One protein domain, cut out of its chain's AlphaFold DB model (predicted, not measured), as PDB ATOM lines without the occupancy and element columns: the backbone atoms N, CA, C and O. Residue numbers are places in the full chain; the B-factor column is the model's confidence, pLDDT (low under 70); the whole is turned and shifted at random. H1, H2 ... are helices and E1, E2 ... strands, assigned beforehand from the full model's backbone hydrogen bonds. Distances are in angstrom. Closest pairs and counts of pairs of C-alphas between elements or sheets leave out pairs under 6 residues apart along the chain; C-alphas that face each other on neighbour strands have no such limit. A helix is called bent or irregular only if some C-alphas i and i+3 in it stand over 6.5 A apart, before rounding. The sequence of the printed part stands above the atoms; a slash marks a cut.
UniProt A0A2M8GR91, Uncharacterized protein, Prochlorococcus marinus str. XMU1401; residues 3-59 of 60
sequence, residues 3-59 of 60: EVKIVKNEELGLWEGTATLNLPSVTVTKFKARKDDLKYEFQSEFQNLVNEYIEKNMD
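What this domain is: This is residues 3 to 59 of the 60 residues of an uncharacterized protein of Prochlorococcus marinus str. XMU1401 (UniProt A0A2M8GR91). A two-stranded hairpin, E1 and E2, makes one arm of a wide, open V, and one long helix, H1, makes the other, with the end of H1 toward the corner. Between them the long link of residues 22 to 34 runs out beside H1 to its far end, where the chain folds back into the helix; the hairpin does not cover the helix. The printed part has 57 residues, with two named strands and then one named helix in the order E1, E2, H1; the sheet has the order E1 - E2 and is antiparallel, and the class is mixed, helices and strands. The whole is extended, with a radius of gyration of the C-alphas of 17.3 A, and a rod in outline, spanning 55 by 22 by 17 A.

Where its parts are: E1 is a strand of residues 3 to 8, 16.8 A from first to last C-alpha, and it begins at C-alpha 3 at (6.931, 100.652, -68.549). E2 is a strand of residues 15 to 21, 19.6 A long, and ends at C-alpha 21 at (9.164, 103.093, -74.141). Residues 22 to 34 hold no named element, and C-alpha 33 is at (26.627, 114.965, -100.080). H1 is a helix of residues 35 to 58, 34.7 A long, from C-alpha 35 at (20.296, 111.960, -99.557) to C-alpha 58 at (16.250, 98.121, -68.006).

How they stand to each other: E1 and E2 are antiparallel neighbours, with 170 degrees between their directions, and form a hairpin. The C-alphas of Ile 6 and Gly 17 face each other at 4.3 A, and those of Lys 8 and Trp 15 at 4.4 A. N 5 and O 18 are within hydrogen-bond range at 2.8 A, and so are N 20 and O 3 at 2.8 A. E1 and H1 are apart, with no C-alpha of the one within 8 A of the other. H1 is not bent, and in its backbone every O i to N i+4 pair is within hydrogen-bond range.

The domain as a whole: The two C-alphas farthest apart are those of Glu 10 and Ala 33, at 55.4 A. The C-alphas of Glu 3 and Asp 59, the first and last printed, are 13.2 A apart. The printed part has no cut. The link from E1 to E2, with 6 residues, is short, and the link from E2 to H1, with 13 residues, is long; the C-alphas of that long link lie 8 to 28 A from the mean of the C-alphas. The mean pLDDT of the printed part is 88.2, and one residue, Asp 59, is under 70.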
ATOM      1  N   GLU A   3       7.952 101.383 -69.291       83.19
ATOM      2  CA  GLU A   3       6.931 100.652 -68.549       83.19
ATOM      3  C   GLU A   3       6.882  99.220 -69.078       83.19
ATOM      4  O   GLU A   3       6.625  99.008 -70.262       83.19
ATOM      5  N   VAL A   4       7.144  98.237 -68.215       87.19
ATOM      6  CA  VAL A   4       7.077  96.814 -68.568       87.19
ATOM      7  C   VAL A   4       5.974  96.159 -67.752       87.19
ATOM      8  O   VAL A   4       5.978  96.206 -66.524       87.19
ATOM      9  N   LYS A   5       5.030  95.520 -68.439       87.69
ATOM     10  CA  LYS A   5       3.942  94.754 -67.841       87.69
ATOM     11  C   LYS A   5       4.057  93.306 -68.282       87.69
ATOM     12  O   LYS A   5       3.957  93.015 -69.468       87.69
ATOM     13  N   ILE A   6       4.238  92.406 -67.321       90.25
ATOM     14  CA  ILE A   6       4.277  90.963 -67.558       90.25
ATOM     15  C   ILE A   6       3.079  90.345 -66.846       90.25
ATOM     16  O   ILE A   6       2.923  90.500 -65.636       90.25
ATOM     17  N   VAL A   7       2.223  89.658 -67.595       91.00
ATOM     18  CA  VAL A   7       1.046  88.962 -67.069       91.00
ATOM     19  C   VAL A   7       1.028  87.530 -67.575       91.00
ATOM     20  O   VAL A   7       1.477  87.241 -68.680       91.00
ATOM     21  N   LYS A   8       0.523  86.602 -66.764       87.38
ATOM     22  CA  LYS A   8       0.287  85.233 -67.216       87.38
ATOM     23  C   LYS A   8      -1.075  85.190 -67.904       87.38
ATOM     24  O   LYS A   8      -2.083  85.480 -67.270       87.38
ATOM     25  N   ASN A   9      -1.094  84.850 -69.186       90.06
ATOM     26  CA  ASN A   9      -2.320  84.628 -69.931       90.06
ATOM     27  C   ASN A   9      -2.858  83.234 -69.566       90.06
ATOM     28  O   ASN A   9      -2.233  82.219 -69.877       90.06
ATOM     29  N   GLU A  10      -3.984  83.188 -68.858       87.19
ATOM     30  CA  GLU A  10      -4.563  81.942 -68.341       87.19
ATOM     31  C   GLU A  10      -5.165  81.055 -69.439       87.19
ATOM     32  O   GLU A  10      -5.185  79.837 -69.285       87.19
ATOM     33  N   GLU A  11      -5.583  81.633 -70.568       87.56
ATOM     34  CA  GLU A  11      -6.164  80.891 -71.694       87.56
ATOM     35  C   GLU A  11      -5.095  80.155 -72.508       87.56
ATOM     36  O   GLU A  11      -5.290  79.015 -72.924       87.56
ATOM     37  N   LEU A  12      -3.943  80.796 -72.716       87.69
ATOM     38  CA  LEU A  12      -2.821  80.218 -73.464       87.69
ATOM     39  C   LEU A  12      -1.803  79.514 -72.556       87.69
ATOM     40  O   LEU A  12      -0.939  78.787 -73.040       87.69
ATOM     41  N   GLY A  13      -1.866  79.748 -71.243       90.88
ATOM     42  CA  GLY A  13      -0.874  79.282 -70.273       90.88
ATOM     43  C   GLY A  13       0.508  79.935 -70.419       90.88
ATOM     44  O   GLY A  13       1.459  79.487 -69.775       90.88
ATOM     45  N   LEU A  14       0.636  80.976 -71.249       91.94
ATOM     46  CA  LEU A  14       1.892  81.654 -71.584       91.94
ATOM     47  C   LEU A  14       2.054  82.965 -70.809       91.94
ATOM     48  O   LEU A  14       1.082  83.577 -70.374       91.94
ATOM     49  N   TRP A  15       3.296  83.419 -70.662       89.44
ATOM     50  CA  TRP A  15       3.593  84.754 -70.151       89.44
ATOM     51  C   TRP A  15       3.544  85.769 -71.292       89.44
ATOM     52  O   TRP A  15       4.246  85.622 -72.289       89.44
ATOM     53  N   GLU A  16       2.723  86.799 -71.135       89.06
ATOM     54  CA  GLU A  16       2.612  87.924 -72.053       89.06
ATOM     55  C   GLU A  16       3.348  89.126 -71.459       89.06
ATOM     56  O   GLU A  16       3.036  89.583 -70.358       89.06
ATOM     57  N   GLY A  17       4.354  89.620 -72.180       89.00
ATOM     58  CA  GLY A  17       5.116  90.811 -71.820       89.00
ATOM     59  C   GLY A  17       4.805  91.955 -72.778       89.00
ATOM     60  O   GLY A  17       5.004  91.823 -73.981       89.00
ATOM     61  N   THR A  18       4.352  93.086 -72.247       89.94
ATOM     62  CA  THR A  18       4.192  94.344 -72.987       89.94
ATOM     63  C   THR A  18       5.184  95.362 -72.444       89.94
ATOM     64  O   THR A  18       5.195  95.622 -71.242       89.94
ATOM     65  N   ALA A  19       6.002  95.955 -73.314       85.94
ATOM     66  CA  ALA A  19       6.939  97.015 -72.951       85.94
ATOM     67  C   ALA A  19       6.617  98.299 -73.727       85.94
ATOM     68  O   ALA A  19       6.532  98.284 -74.954       85.94
ATOM     69  N   THR A  20       6.465  99.411 -73.009       87.56
ATOM     70  CA  THR A  20       6.206 100.741 -73.564       87.56
ATOM     71  C   THR A  20       7.372 101.661 -73.239       87.56
ATOM     72  O   THR A  20       7.668 101.923 -72.075       87.56
ATOM     73  N   LEU A  21       8.031 102.182 -74.272       84.06
ATOM     74  CA  LEU A  21       9.164 103.093 -74.141       84.06
ATOM     75  C   LEU A  21       8.742 104.515 -74.529       84.06
ATOM     76  O   LEU A  21       8.480 104.798 -75.694       84.06
ATOM     77  N   ASN A  22       8.733 105.424 -73.551       83.88
ATOM     78  CA  ASN A  22       8.549 106.853 -73.795       83.88
ATOM     79  C   ASN A  22       9.916 107.546 -73.854       83.88
ATOM     80  O   ASN A  22      10.565 107.735 -72.816       83.88
ATOM     81  N   LEU A  23      10.341 107.908 -75.067       81.88
ATOM     82  CA  LEU A  23      11.566 108.665 -75.329       81.88
ATOM     83  C   LEU A  23      11.260 110.169 -75.372       81.88
ATOM     84  O   LEU A  23      10.273 110.566 -75.998       81.88
ATOM     85  N   PRO A  24      12.093 111.026 -74.753       83.56
ATOM     86  CA  PRO A  24      12.019 112.462 -74.992       83.56
ATOM     87  C   PRO A  24      12.326 112.773 -76.465       83.56
ATOM     88  O   PRO A  24      12.916 111.959 -77.176       83.56
ATOM     89  N   SER A  25      11.951 113.962 -76.936       87.00
ATOM     90  CA  SER A  25      12.260 114.381 -78.304       87.00
ATOM     91  C   SER A  25      13.772 114.437 -78.524       87.00
ATOM     92  O   SER A  25      14.478 115.205 -77.873       87.00
ATOM     93  N   VAL A  26      14.259 113.643 -79.474       87.62
ATOM     94  CA  VAL A  26      15.666 113.609 -79.877       87.62
ATOM     95  C   VAL A  26      15.779 114.150 -81.292       87.62
ATOM     96  O   VAL A  26      15.073 113.709 -82.195       87.62
ATOM     97  N   THR A  27      16.680 115.110 -81.487       91.44
ATOM     98  CA  THR A  27      16.978 115.680 -82.803       91.44
ATOM     99  C   THR A  27      18.406 115.333 -83.188       91.44
ATOM    100  O   THR A  27      19.342 115.651 -82.460       91.44
ATOM    101  N   VAL A  28      18.569 114.697 -84.348       90.69
ATOM    102  CA  VAL A  28      19.872 114.365 -84.931       90.69
ATOM    103  C   VAL A  28      20.071 115.221 -86.176       90.69
ATOM    104  O   VAL A  28      19.206 115.280 -87.049       90.69
ATOM    105  N   THR A  29      21.215 115.893 -86.276       93.38
ATOM    106  CA  THR A  29      21.587 116.701 -87.445       93.38
ATOM    107  C   THR A  29      22.867 116.146 -88.059       93.38
ATOM    108  O   THR A  29      23.870 115.976 -87.369       93.38
ATOM    109  N   LYS A  30      22.839 115.850 -89.364       91.75
ATOM    110  CA  LYS A  30      23.981 115.337 -90.135       91.75
ATOM    111  C   LYS A  30      24.063 116.048 -91.481       91.75
ATOM    112  O   LYS A  30      23.042 116.418 -92.057       91.75
ATOM    113  N   PHE A  31      25.280 116.175 -91.999       92.19
ATOM    114  CA  PHE A  31      25.558 116.751 -93.312       92.19
ATOM    115  C   PHE A  31      26.223 115.693 -94.192       92.19
ATOM    116  O   PHE A  31      27.265 115.147 -93.833       92.19
ATOM    117  N   LYS A  32      25.614 115.388 -95.341       92.44
ATOM    118  CA  LYS A  32      26.142 114.446 -96.337       92.44
ATOM    119  C   LYS A  32      25.900 114.995 -97.736       92.44
ATOM    120  O   LYS A  32      24.960 115.753 -97.962       92.44
ATOM    121  N   ALA A  33      26.737 114.569 -98.678       91.81
ATOM    122  CA  ALA A  33      26.627 114.965-100.080       91.81
ATOM    123  C   ALA A  33      25.446 114.293-100.808       91.81
ATOM    124  O   ALA A  33      24.992 114.794-101.834       91.81
ATOM    125  N   ARG A  34      24.951 113.157-100.299       92.56
ATOM    126  CA  ARG A  34      23.857 112.377-100.892       92.56
ATOM    127  C   ARG A  34      22.742 112.150 -99.878       92.56
ATOM    128  O   ARG A  34      22.990 111.964 -98.690       92.56
ATOM    129  N   LYS A  35      21.503 112.151-100.372       89.19
ATOM    130  CA  LYS A  35      20.296 111.960 -99.557       89.19
ATOM    131  C   LYS A  35      20.151 110.522 -99.049       89.19
ATOM    132  O   LYS A  35      19.736 110.338 -97.910       89.19
ATOM    133  N   ASP A  36      20.497 109.527 -99.863       90.62
ATOM    134  CA  ASP A  36      20.424 108.114 -99.464       90.62
ATOM    135  C   ASP A  36      21.345 107.793 -98.283       90.62
ATOM    136  O   ASP A  36      20.924 107.105 -97.355       90.62
ATOM    137  N   ASP A  37      22.541 108.389 -98.243       90.38
ATOM    138  CA  ASP A  37      23.448 108.284 -97.097       90.38
ATOM    139  C   ASP A  37      22.802 108.798 -95.801       90.38
ATOM    140  O   ASP A  37      22.936 108.168 -94.756       90.38
ATOM    141  N   LEU A  38      22.050 109.906 -95.851       92.69
ATOM    142  CA  LEU A  38      21.382 110.444 -94.659       92.69
ATOM    143  C   LEU A  38      20.356 109.469 -94.082       92.69
ATOM    144  O   LEU A  38      20.221 109.387 -92.866       92.69
ATOM    145  N   LYS A  39      19.639 108.722 -94.929       91.31
ATOM    146  CA  LYS A  39      18.623 107.774 -94.458       91.31
ATOM    147  C   LYS A  39      19.254 106.662 -93.621       91.31
ATOM    148  O   LYS A  39      18.755 106.378 -92.535       91.31
ATOM    149  N   TYR A  40      20.338 106.070 -94.119       90.94
ATOM    150  CA  TYR A  40      21.058 105.016 -93.407       90.94
ATOM    151  C   TYR A  40      21.671 105.542 -92.104       90.94
ATOM    152  O   TYR A  40      21.508 104.935 -91.049       90.94
ATOM    153  N   GLU A  41      22.298 106.719 -92.161       91.69
ATOM    154  CA  GLU A  41      22.920 107.343 -90.992       91.69
ATOM    155  C   GLU A  41      21.889 107.663 -89.909       91.69
ATOM    156  O   GLU A  41      22.094 107.318 -88.752       91.69
ATOM    157  N   PHE A  42      20.749 108.269 -90.257       94.25
ATOM    158  CA  PHE A  42      19.709 108.549 -89.267       94.25
ATOM    159  C   PHE A  42      19.153 107.266 -88.647       94.25
ATOM    160  O   PHE A  42      18.982 107.222 -87.434       94.25
ATOM    161  N   GLN A  43      18.908 106.218 -89.441       92.69
ATOM    162  CA  GLN A  43      18.457 104.931 -88.902       92.69
ATOM    163  C   GLN A  43      19.460 104.352 -87.901       92.69
ATOM    164  O   GLN A  43      19.056 103.969 -86.804       92.69
ATOM    165  N   SER A  44      20.745 104.348 -88.256       92.56
ATOM    166  CA  SER A  44      21.821 103.866 -87.388       92.56
ATOM    167  C   SER A  44      21.897 104.660 -86.079       92.56
ATOM    168  O   SER A  44      21.870 104.082 -84.993       92.56
ATOM    169  N   GLU A  45      21.901 105.994 -86.162       93.88
ATOM    170  CA  GLU A  45      22.020 106.865 -84.986       93.88
ATOM    171  C   GLU A  45      20.823 106.716 -84.040       93.88
ATOM    172  O   GLU A  45      21.002 106.613 -82.826       93.88
ATOM    173  N   PHE A  46      19.598 106.668 -84.576       92.38
ATOM    174  CA  PHE A  46      18.409 106.452 -83.751       92.38
ATOM    175  C   PHE A  46      18.398 105.058 -83.127       92.38
ATOM    176  O   PHE A  46      18.063 104.937 -81.952       92.38
ATOM    177  N   GLN A  47      18.790 104.015 -83.863       93.00
ATOM    178  CA  GLN A  47      18.868 102.660 -83.320       93.00
ATOM    179  C   GLN A  47      19.862 102.575 -82.158       93.00
ATOM    180  O   GLN A  47      19.534 102.022 -81.110       93.00
ATOM    181  N   ASN A  48      21.043 103.170 -82.319       92.31
ATOM    182  CA  ASN A  48      22.052 103.198 -81.269       92.31
ATOM    183  C   ASN A  48      21.548 103.941 -80.022       92.31
ATOM    184  O   ASN A  48      21.670 103.443 -78.908       92.31
ATOM    185  N   LEU A  49      20.911 105.101 -80.212       90.50
ATOM    186  CA  LEU A  49      20.384 105.901 -79.109       90.50
ATOM    187  C   LEU A  49      19.248 105.197 -78.360       90.50
ATOM    188  O   LEU A  49      19.194 105.251 -77.132       90.50
ATOM    189  N   VAL A  50      18.340 104.536 -79.082       89.00
ATOM    190  CA  VAL A  50      17.250 103.762 -78.474       89.00
ATOM    191  C   VAL A  50      17.806 102.584 -77.681       89.00
ATOM    192  O   VAL A  50      17.379 102.384 -76.547       89.00
ATOM    193  N   ASN A  51      18.773 101.846 -78.233       89.56
ATOM    194  CA  ASN A  51      19.406 100.728 -77.533       89.56
ATOM    195  C   ASN A  51      20.104 101.193 -76.252       89.56
ATOM    196  O   ASN A  51      19.803 100.667 -75.185       89.56
ATOM    197  N   GLU A  52      20.935 102.237 -76.332       88.25
ATOM    198  CA  GLU A  52      21.623 102.778 -75.156       88.25
ATOM    199  C   GLU A  52      20.619 103.246 -74.090       88.25
ATOM    200  O   GLU A  52      20.817 103.042 -72.890       88.25
ATOM    201  N   TYR A  53      19.509 103.859 -74.515       86.31
ATOM    202  CA  TYR A  53      18.451 104.268 -73.601       86.31
ATOM    203  C   TYR A  53      17.787 103.066 -72.923       86.31
ATOM    204  O   TYR A  53      17.535 103.117 -71.722       86.31
ATOM    205  N   ILE A  54      17.500 101.996 -73.668       84.56
ATOM    206  CA  ILE A  54      16.912 100.773 -73.117       84.56
ATOM    207  C   ILE A  54      17.857 100.129 -72.110       84.56
ATOM    208  O   ILE A  54      17.428  99.888 -70.988       84.56
ATOM    209  N   GLU A  55      19.126  99.929 -72.463       85.31
ATOM    210  CA  GLU A  55      20.128  99.342 -71.564       85.31
ATOM    211  C   GLU A  55      20.224 100.137 -70.257       85.31
ATOM    212  O   GLU A  55      20.090  99.579 -69.174       85.31
ATOM    213  N   LYS A  56      20.306 101.471 -70.333       83.38
ATOM    214  CA  LYS A  56      20.367 102.334 -69.139       83.38
ATOM    215  C   LYS A  56      19.109 102.329 -68.266       83.38
ATOM    216  O   LYS A  56      19.182 102.783 -67.129       83.38
ATOM    217  N   ASN A  57      17.956 101.927 -68.802       78.06
ATOM    218  CA  ASN A  57      16.671 101.982 -68.094       78.06
ATOM    219  C   ASN A  57      16.100 100.594 -67.752       78.06
ATOM    220  O   ASN A  57      15.143 100.539 -66.984       78.06
ATOM    221  N   MET A  58      16.628  99.506 -68.326       71.50
ATOM    222  CA  MET A  58      16.250  98.121 -68.006       71.50
ATOM    223  C   MET A  58      17.261  97.408 -67.095       71.50
ATOM    224  O   MET A  58      16.877  96.424 -66.471       71.50
ATOM    225  N   ASP A  59      18.504  97.891 -66.970       55.28
ATOM    226  CA  ASP A  59      19.417  97.465 -65.898       55.28
ATOM    227  C   ASP A  59      18.995  98.126 -64.571       55.28
ATOM    228  O   ASP A  59      19.476  99.197 -64.188       55.28
TER     229      ASP A  59